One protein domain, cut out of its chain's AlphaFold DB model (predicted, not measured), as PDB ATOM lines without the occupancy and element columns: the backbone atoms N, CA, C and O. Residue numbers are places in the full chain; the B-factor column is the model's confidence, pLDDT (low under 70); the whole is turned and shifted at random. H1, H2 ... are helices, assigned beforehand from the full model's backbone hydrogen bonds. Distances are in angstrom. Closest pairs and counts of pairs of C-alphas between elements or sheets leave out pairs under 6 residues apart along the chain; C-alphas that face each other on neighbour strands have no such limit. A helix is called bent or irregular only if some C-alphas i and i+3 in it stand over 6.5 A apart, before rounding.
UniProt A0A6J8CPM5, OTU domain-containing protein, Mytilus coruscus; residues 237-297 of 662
ATOM      1  N   LYS A 237      -9.432 -25.849  13.679       77.06
ATOM      2  CA  LYS A 237      -8.015 -26.146  13.396       77.06
ATOM      3  C   LYS A 237      -7.189 -26.219  14.679       77.06
ATOM      4  O   LYS A 237      -6.404 -27.149  14.834       77.06
ATOM      5  N   LEU A 238      -7.399 -25.285  15.604       76.50
ATOM      6  CA  LEU A 238      -6.733 -25.258  16.902       76.50
ATOM      7  C   LEU A 238      -7.160 -26.463  17.747       76.50
ATOM      8  O   LEU A 238      -6.316 -27.151  18.314       76.50
ATOM      9  N   LYS A 239      -8.453 -26.806  17.732       78.88
ATOM     10  CA  LYS A 239      -8.963 -28.038  18.343       78.88
ATOM     11  C   LYS A 239      -8.334 -29.278  17.705       78.88
ATOM     12  O   LYS A 239      -7.903 -30.168  18.418       78.88
ATOM     13  N   TYR A 240      -8.171 -29.317  16.385       69.12
ATOM     14  CA  TYR A 240      -7.434 -30.387  15.706       69.12
ATOM     15  C   TYR A 240      -5.935 -30.398  16.067       69.12
ATOM     16  O   TYR A 240      -5.287 -31.431  16.003       69.12
ATOM     17  N   GLN A 241      -5.323 -29.293  16.472       70.50
ATOM     18  CA  GLN A 241      -3.914 -29.283  16.885       70.50
ATOM     19  C   GLN A 241      -3.708 -29.642  18.363       70.50
ATOM     20  O   GLN A 241      -2.683 -30.235  18.702       70.50
ATOM     21  N   LEU A 242      -4.670 -29.335  19.230       70.50
ATOM     22  CA  LEU A 242      -4.525 -29.495  20.679       70.50
ATOM     23  C   LEU A 242      -5.252 -30.730  21.229       70.50
ATOM     24  O   LEU A 242      -4.749 -31.383  22.139       70.50
ATOM     25  N   ASP A 243      -6.407 -31.091  20.664       79.81
ATOM     26  CA  ASP A 243      -7.250 -32.188  21.146       79.81
ATOM     27  C   ASP A 243      -6.952 -33.483  20.370       79.81
ATOM     28  O   ASP A 243      -7.349 -33.675  19.212       79.81
ATOM     29  N   ARG A 244      -6.227 -34.392  21.036       72.19
ATOM     30  CA  ARG A 244      -5.835 -35.704  20.498       72.19
ATOM     31  C   ARG A 244      -7.061 -36.558  20.141       72.19
ATOM     32  O   ARG A 244      -7.060 -37.182  19.082       72.19
ATOM     33  N   GLN A 245      -8.116 -36.538  20.957       77.81
ATOM     34  CA  GLN A 245      -9.312 -37.355  20.735       77.81
ATOM     35  C   GLN A 245     -10.134 -36.827  19.556       77.81
ATOM     36  O   GLN A 245     -10.610 -37.592  18.718       77.81
ATOM     37  N   PHE A 246     -10.260 -35.505  19.444       79.06
ATOM     38  CA  PHE A 246     -10.933 -34.874  18.312       79.06
ATOM     39  C   PHE A 246     -10.223 -35.168  16.984       79.06
ATOM     40  O   PHE A 246     -10.887 -35.490  15.993       79.06
ATOM     41  N   ARG A 247      -8.881 -35.119  16.960       76.06
ATOM     42  CA  ARG A 247      -8.090 -35.565  15.801       76.06
ATOM     43  C   ARG A 247      -8.362 -37.008  15.442       76.06
ATOM     44  O   ARG A 247      -8.653 -37.284  14.278       76.06
ATOM     45  N   PHE A 248      -8.241 -37.898  16.425       72.62
ATOM     46  CA  PHE A 248      -8.410 -39.330  16.234       72.62
ATOM     47  C   PHE A 248      -9.782 -39.622  15.620       72.62
ATOM     48  O   PHE A 248      -9.862 -40.210  14.544       72.62
ATOM     49  N   ASN A 249     -10.850 -39.071  16.200       79.44
ATOM     50  CA  ASN A 249     -12.220 -39.249  15.716       79.44
ATOM     51  C   ASN A 249     -12.428 -38.701  14.288       79.44
ATOM     52  O   ASN A 249     -13.124 -39.318  13.477       79.44
ATOM     53  N   LYS A 250     -11.832 -37.548  13.944       78.06
ATOM     54  CA  LYS A 250     -11.893 -36.989  12.576       78.06
ATOM     55  C   LYS A 250     -11.156 -37.874  11.570       78.06
ATOM     56  O   LYS A 250     -11.696 -38.118  10.491       78.06
ATOM     57  N   ILE A 251      -9.956 -38.345  11.914       71.06
ATOM     58  CA  ILE A 251      -9.151 -39.241  11.073       71.06
ATOM     59  C   ILE A 251      -9.899 -40.556  10.857       71.06
ATOM     60  O   ILE A 251     -10.080 -40.989   9.727       71.06
ATOM     61  N   GLU A 252     -10.407 -41.155  11.926       79.00
ATOM     62  CA  GLU A 252     -11.116 -42.428  11.878       79.00
ATOM     63  C   GLU A 252     -12.402 -42.337  11.040       79.00
ATOM     64  O   GLU A 252     -12.688 -43.217  10.230       79.00
ATOM     65  N   LYS A 253     -13.153 -41.232  11.150       82.69
ATOM     66  CA  LYS A 253     -14.319 -40.975  10.292       82.69
ATOM     67  C   LYS A 253     -13.939 -40.865   8.810       82.69
ATOM     68  O   LYS A 253     -14.677 -41.368   7.967       82.69
ATOM     69  N   GLN A 254     -12.818 -40.219   8.488       72.62
ATOM     70  CA  GLN A 254     -12.326 -40.138   7.109       72.62
ATOM     71  C   GLN A 254     -11.852 -41.498   6.591       72.62
ATOM     72  O   GLN A 254     -12.193 -41.854   5.468       72.62
ATOM     73  N   ASN A 255     -11.148 -42.276   7.413       72.38
ATOM     74  CA  ASN A 255     -10.670 -43.610   7.053       72.38
ATOM     75  C   ASN A 255     -11.830 -44.579   6.813       72.38
ATOM     76  O   ASN A 255     -11.851 -45.248   5.787       72.38
ATOM     77  N   ARG A 256     -12.855 -44.575   7.678       80.69
ATOM     78  CA  ARG A 256     -14.089 -45.343   7.446       80.69
ATOM     79  C   ARG A 256     -14.737 -44.983   6.115       80.69
ATOM     80  O   ARG A 256     -15.112 -45.868   5.357       80.69
ATOM     81  N   LYS A 257     -14.831 -43.685   5.804       81.25
ATOM     82  CA  LYS A 257     -15.361 -43.234   4.512       81.25
ATOM     83  C   LYS A 257     -14.490 -43.719   3.351       81.25
ATOM     84  O   LYS A 257     -15.019 -44.148   2.341       81.25
ATOM     85  N   TYR A 258     -13.171 -43.671   3.497       70.88
ATOM     86  CA  TYR A 258     -12.232 -44.152   2.488       70.88
ATOM     87  C   TYR A 258     -12.338 -45.666   2.236       70.88
ATOM     88  O   TYR A 258     -12.226 -46.112   1.097       70.88
ATOM     89  N   GLU A 259     -12.562 -46.457   3.285       78.44
ATOM     90  CA  GLU A 259     -12.710 -47.913   3.194       78.44
ATOM     91  C   GLU A 259     -14.072 -48.333   2.621       78.44
ATOM     92  O   GLU A 259     -14.137 -49.286   1.848       78.44
ATOM     93  N   GLN A 260     -15.147 -47.623   2.976       86.06
ATOM     94  CA  GLN A 260     -16.526 -48.013   2.650       86.06
ATOM     95  C   GLN A 260     -17.063 -47.383   1.355       86.06
ATOM     96  O   GLN A 260     -17.882 -47.994   0.673       86.06
ATOM     97  N   ASP A 261     -16.627 -46.172   0.999       88.69
ATOM     98  CA  ASP A 261     -17.117 -45.437  -0.173       88.69
ATOM     99  C   ASP A 261     -16.102 -45.515  -1.322       88.69
ATOM    100  O   ASP A 261     -15.099 -44.793  -1.377       88.69
ATOM    101  N   ARG A 262     -16.393 -46.406  -2.274       86.88
ATOM    102  CA  ARG A 262     -15.566 -46.642  -3.461       86.88
ATOM    103  C   ARG A 262     -15.421 -45.395  -4.338       86.88
ATOM    104  O   ARG A 262     -14.315 -45.109  -4.792       86.88
ATOM    105  N   SER A 263     -16.500 -44.633  -4.532       90.75
ATOM    106  CA  SER A 263     -16.486 -43.415  -5.355       90.75
ATOM    107  C   SER A 263     -15.607 -42.337  -4.721       90.75
ATOM    108  O   SER A 263     -14.794 -41.696  -5.393       90.75
ATOM    109  N   TYR A 264     -15.699 -42.183  -3.397       77.75
ATOM    110  CA  TYR A 264     -14.823 -41.290  -2.647       77.75
ATOM    111  C   TYR A 264     -13.351 -41.709  -2.749       77.75
ATOM    112  O   TYR A 264     -12.506 -40.858  -3.026       77.75
ATOM    113  N   LYS A 265     -13.040 -43.004  -2.593       80.25
ATOM    114  CA  LYS A 265     -11.679 -43.553  -2.733       80.25
ATOM    115  C   LYS A 265     -11.081 -43.309  -4.119       80.25
ATOM    116  O   LYS A 265      -9.939 -42.853  -4.219       80.25
ATOM    117  N   GLU A 266     -11.839 -43.580  -5.179       81.62
ATOM    118  CA  GLU A 266     -11.408 -43.379  -6.569       81.62
ATOM    119  C   GLU A 266     -11.144 -41.896  -6.853       81.62
ATOM    120  O   GLU A 266     -10.057 -41.541  -7.316       81.62
ATOM    121  N   LYS A 267     -12.069 -41.009  -6.457       85.75
ATOM    122  CA  LYS A 267     -11.901 -39.558  -6.616       85.75
ATOM    123  C   LYS A 267     -10.641 -39.047  -5.921       85.75
ATOM    124  O   LYS A 267      -9.896 -38.271  -6.517       85.75
ATOM    125  N   LEU A 268     -10.390 -39.483  -4.684       75.38
ATOM    126  CA  LEU A 268      -9.232 -39.065  -3.884       75.38
ATOM    127  C   LEU A 268      -7.908 -39.577  -4.462       75.38
ATOM    128  O   LEU A 268      -6.900 -38.867  -4.437       75.38
ATOM    129  N   THR A 269      -7.920 -40.795  -5.007       75.69
ATOM    130  CA  THR A 269      -6.767 -41.398  -5.689       75.69
ATOM    131  C   THR A 269      -6.431 -40.610  -6.953       75.69
ATOM    132  O   THR A 269      -5.281 -40.213  -7.139       75.69
ATOM    133  N   GLN A 270      -7.444 -40.297  -7.763       81.19
ATOM    134  CA  GLN A 270      -7.283 -39.533  -8.995       81.19
ATOM    135  C   GLN A 270      -6.766 -38.113  -8.728       81.19
ATOM    136  O   GLN A 270      -5.755 -37.714  -9.301       81.19
ATOM    137  N   THR A 271      -7.359 -37.387  -7.772       80.12
ATOM    138  CA  THR A 271      -6.865 -36.039  -7.416       80.12
ATOM    139  C   THR A 271      -5.442 -36.073  -6.861       80.12
ATOM    140  O   THR A 271      -4.659 -35.156  -7.099       80.12
ATOM    141  N   SER A 272      -5.071 -37.123  -6.120       72.94
ATOM    142  CA  SER A 272      -3.704 -37.279  -5.608       72.94
ATOM    143  C   SER A 272      -2.696 -37.558  -6.721       72.94
ATOM    144  O   SER A 272      -1.575 -37.049  -6.652       72.94
ATOM    145  N   LYS A 273      -3.092 -38.333  -7.741       81.00
ATOM    146  CA  LYS A 273      -2.283 -38.625  -8.930       81.00
ATOM    147  C   LYS A 273      -2.063 -37.367  -9.767       81.00
ATOM    148  O   LYS A 273      -0.916 -36.996  -9.998       81.00
ATOM    149  N   GLU A 274      -3.136 -36.650 -10.093       84.88
ATOM    150  CA  GLU A 274      -3.073 -35.370 -10.813       84.88
ATOM    151  C   GLU A 274      -2.205 -34.352 -10.068       84.88
ATOM    152  O   GLU A 274      -1.394 -33.648 -10.668       84.88
ATOM    153  N   LYS A 275      -2.314 -34.300  -8.736       80.69
ATOM    154  CA  LYS A 275      -1.467 -33.426  -7.923       80.69
ATOM    155  C   LYS A 275       0.002 -33.851  -7.951       80.69
ATOM    156  O   LYS A 275       0.873 -32.994  -7.982       80.69
ATOM    157  N   TYR A 276       0.307 -35.147  -7.944       74.81
ATOM    158  CA  TYR A 276       1.688 -35.634  -8.043       74.81
ATOM    159  C   TYR A 276       2.316 -35.315  -9.408       74.81
ATOM    160  O   TYR A 276       3.486 -34.933  -9.478       74.81
ATOM    161  N   GLU A 277       1.535 -35.424 -10.481       83.25
ATOM    162  CA  GLU A 277       1.961 -35.109 -11.847       83.25
ATOM    163  C   GLU A 277       2.157 -33.603 -12.056       83.25
ATOM    164  O   GLU A 277       3.169 -33.203 -12.628       83.25
ATOM    165  N   ASN A 278       1.275 -32.755 -11.521       90.19
ATOM    166  CA  ASN A 278       1.268 -31.322 -11.839       90.19
ATOM    167  C   ASN A 278       1.943 -30.417 -10.788       90.19
ATOM    168  O   ASN A 278       2.440 -29.349 -11.136       90.19
ATOM    169  N   ASP A 279       2.018 -30.819  -9.514       88.06
ATOM    170  CA  ASP A 279       2.637 -30.023  -8.440       88.06
ATOM    171  C   ASP A 279       4.016 -30.589  -8.064       88.06
ATOM    172  O   ASP A 279       4.147 -31.589  -7.350       88.06
ATOM    173  N   ALA A 280       5.071 -29.916  -8.529       86.19
ATOM    174  CA  ALA A 280       6.455 -30.304  -8.269       86.19
ATOM    175  C   ALA A 280       6.815 -30.294  -6.772       86.19
ATOM    176  O   ALA A 280       7.513 -31.199  -6.309       86.19
ATOM    177  N   LYS A 281       6.313 -29.323  -5.988       88.25
ATOM    178  CA  LYS A 281       6.594 -29.244  -4.541       88.25
ATOM    179  C   LYS A 281       5.945 -30.410  -3.805       88.25
ATOM    180  O   LYS A 281       6.563 -31.019  -2.928       88.25
ATOM    181  N   TYR A 282       4.712 -30.749  -4.172       76.62
ATOM    182  CA  TYR A 282       4.021 -31.912  -3.628       76.62
ATOM    183  C   TYR A 282       4.723 -33.223  -4.007       76.62
ATOM    184  O   TYR A 282       4.943 -34.069  -3.134       76.62
ATOM    185  N   ARG A 283       5.134 -33.371  -5.274       83.81
ATOM    186  CA  ARG A 283       5.885 -34.533  -5.771       83.81
ATOM    187  C   ARG A 283       7.177 -34.747  -4.992       83.81
ATOM    188  O   ARG A 283       7.425 -35.849  -4.506       83.81
ATOM    189  N   GLU A 284       7.961 -33.688  -4.817       79.44
ATOM    190  CA  GLU A 284       9.243 -33.751  -4.118       79.44
ATOM    191  C   GLU A 284       9.063 -34.045  -2.625       79.44
ATOM    192  O   GLU A 284       9.753 -34.893  -2.061       79.44
ATOM    193  N   SER A 285       8.051 -33.445  -1.989       77.62
ATOM    194  CA  SER A 285       7.687 -33.763  -0.604       77.62
ATOM    195  C   SER A 285       7.341 -35.246  -0.426       77.62
ATOM    196  O   SER A 285       7.768 -35.880   0.544       77.62
ATOM    197  N   LYS A 286       6.589 -35.826  -1.370       77.88
ATOM    198  CA  LYS A 286       6.226 -37.248  -1.353       77.88
ATOM    199  C   LYS A 286       7.429 -38.158  -1.610       77.88
ATOM    200  O   LYS A 286       7.599 -39.119  -0.860       77.88
ATOM    201  N   LYS A 287       8.299 -37.829  -2.573       77.81
ATOM    202  CA  LYS A 287       9.566 -38.546  -2.803       77.81
ATOM    203  C   LYS A 287      10.446 -38.544  -1.560       77.81
ATOM    204  O   LYS A 287      10.851 -39.608  -1.106       77.81
ATOM    205  N   ARG A 288      10.666 -37.374  -0.953       80.19
ATOM    206  CA  ARG A 288      11.461 -37.239   0.272       80.19
ATOM    207  C   ARG A 288      10.910 -38.104   1.404       80.19
ATOM    208  O   ARG A 288      11.683 -38.793   2.059       80.19
ATOM    209  N   LYS A 289       9.591 -38.112   1.617       77.75
ATOM    210  CA  LYS A 289       8.961 -38.978   2.629       77.75
ATOM    211  C   LYS A 289       9.147 -40.465   2.326       77.75
ATOM    212  O   LYS A 289       9.409 -41.226   3.249       77.75
ATOM    213  N   SER A 290       9.047 -40.871   1.058       72.25
ATOM    214  CA  SER A 290       9.299 -42.256   0.635       72.25
ATOM    215  C   SER A 290      10.755 -42.668   0.874       72.25
ATOM    216  O   SER A 290      11.008 -43.697   1.490       72.25
ATOM    217  N   ILE A 291      11.715 -41.816   0.502       77.69
ATOM    218  CA  ILE A 291      13.148 -42.041   0.743       77.69
ATOM    219  C   ILE A 291      13.433 -42.146   2.244       77.69
ATOM    220  O   ILE A 291      14.106 -43.074   2.680       77.69
ATOM    221  N   GLN A 292      12.881 -41.235   3.051       79.06
ATOM    222  CA  GLN A 292      13.015 -41.287   4.507       79.06
ATOM    223  C   GLN A 292      12.406 -42.565   5.090       79.06
ATOM    224  O   GLN A 292      12.998 -43.164   5.983       79.06
ATOM    225  N   LYS A 293      11.260 -43.021   4.569       76.00
ATOM    226  CA  LYS A 293      10.665 -44.298   4.972       76.00
ATOM    227  C   LYS A 293      11.581 -45.463   4.604       76.00
ATOM    228  O   LYS A 293      11.875 -46.277   5.462       76.00
ATOM    229  N   TYR A 294      12.098 -45.516   3.379       66.25
ATOM    230  CA  TYR A 294      13.035 -46.559   2.952       66.25
ATOM    231  C   TYR A 294      14.339 -46.569   3.769       66.25
ATOM    232  O   TYR A 294      14.925 -47.632   3.964       66.25
ATOM    233  N   ALA A 295      14.795 -45.412   4.255       72.62
ATOM    234  CA  ALA A 295      15.990 -45.302   5.091       72.62
ATOM    235  C   ALA A 295      15.745 -45.723   6.552       72.62
ATOM    236  O   ALA A 295      16.579 -46.408   7.143       72.62
ATOM    237  N   ASN A 296      14.608 -45.323   7.130       80.19
ATOM    238  CA  ASN A 296      14.360 -45.435   8.571       80.19
ATOM    239  C   ASN A 296      13.507 -46.655   8.958       80.19
ATOM    240  O   ASN A 296      13.609 -47.142  10.080       80.19
ATOM    241  N   ASP A 297      12.666 -47.151   8.051       82.19
ATOM    242  CA  ASP A 297      11.800 -48.309   8.265       82.19
ATOM    243  C   ASP A 297      12.430 -49.546   7.614       82.19
ATOM    244  O   ASP A 297      12.381 -49.745   6.397       82.19
TER     245      ASP A 297
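This is residues 237 to 297 of the 662 residues of the protein "OTU domain-containing protein" of Mytilus coruscus (UniProt A0A6J8CPM5). Four helices are joined end to end as an open, angular arch: H2 and H4 are its two legs, H3 is the span between them, and the short H1 makes a foot where H2 begins. Helices that follow each other meet at corners near their ends, and the space between the legs H2 and H4 is empty. The printed part has 61 residues with four named helices, in the order H1, H2, H3, H4, and no named strand, and its class is all helix. The whole is loose, with a radius of gyration of the C-alphas of 14.9 A, and the C-alphas span 32 by 30 by 24 A.

Find C-alpha 237 at (-8.015, -26.146, 13.396), where H1 begins; it covers residues 237 to 242, 8.7 A from first to last C-alpha. Go on to Arg 244, where H2 begins; it takes residues 244 to 260 and is 24.2 A long, ending at C-alpha 260 at (-16.526, -48.013, 2.650). From Arg 262 look along H3, residues 262 to 278, which is 24.3 A long. Then H4 runs through residues 280 to 296, 24.0 A long, and ends at C-alpha 296 at (14.360, -45.435, 8.571). No helix is bent or irregular.

Start at H1 and H2, which touch only at the corner by their link; the closest C-alphas are those of Tyr 240 and Arg 247, 5.2 A apart. They stand at a steep tilt of 60 degrees and run opposite ways. At the next corner, H2 and H3 touch only at the corner, closest at the C-alphas of Tyr 258 and Lys 265, 5.3 A apart, and they are about perpendicular at 77 degrees. H3 and H4 also touch only at the corner, closest at the C-alphas of Tyr 276 and Arg 283, 4.9 A apart, and are about perpendicular at 77 degrees. H1 and H3, H1 and H4, and H2 and H4 are apart. Look at the backbone of H1, H2, H3 and H4: every O i to N i+4 pair is within hydrogen-bond range.

The two C-alphas farthest apart are those of Gln 245 and Asn 278, 34.8 A, and the first and last printed C-alphas are 30.2 A apart. The printed part has no cut, and its three links, H1 to H2, H2 to H3 and H3 to H4, are tight, with one residue each. Residues 288 to 297, of which 288 to 296 belong to H4, stand free. The mean pLDDT of the printed part is 78.8, and you will find values under 70 at residues 240 and 294.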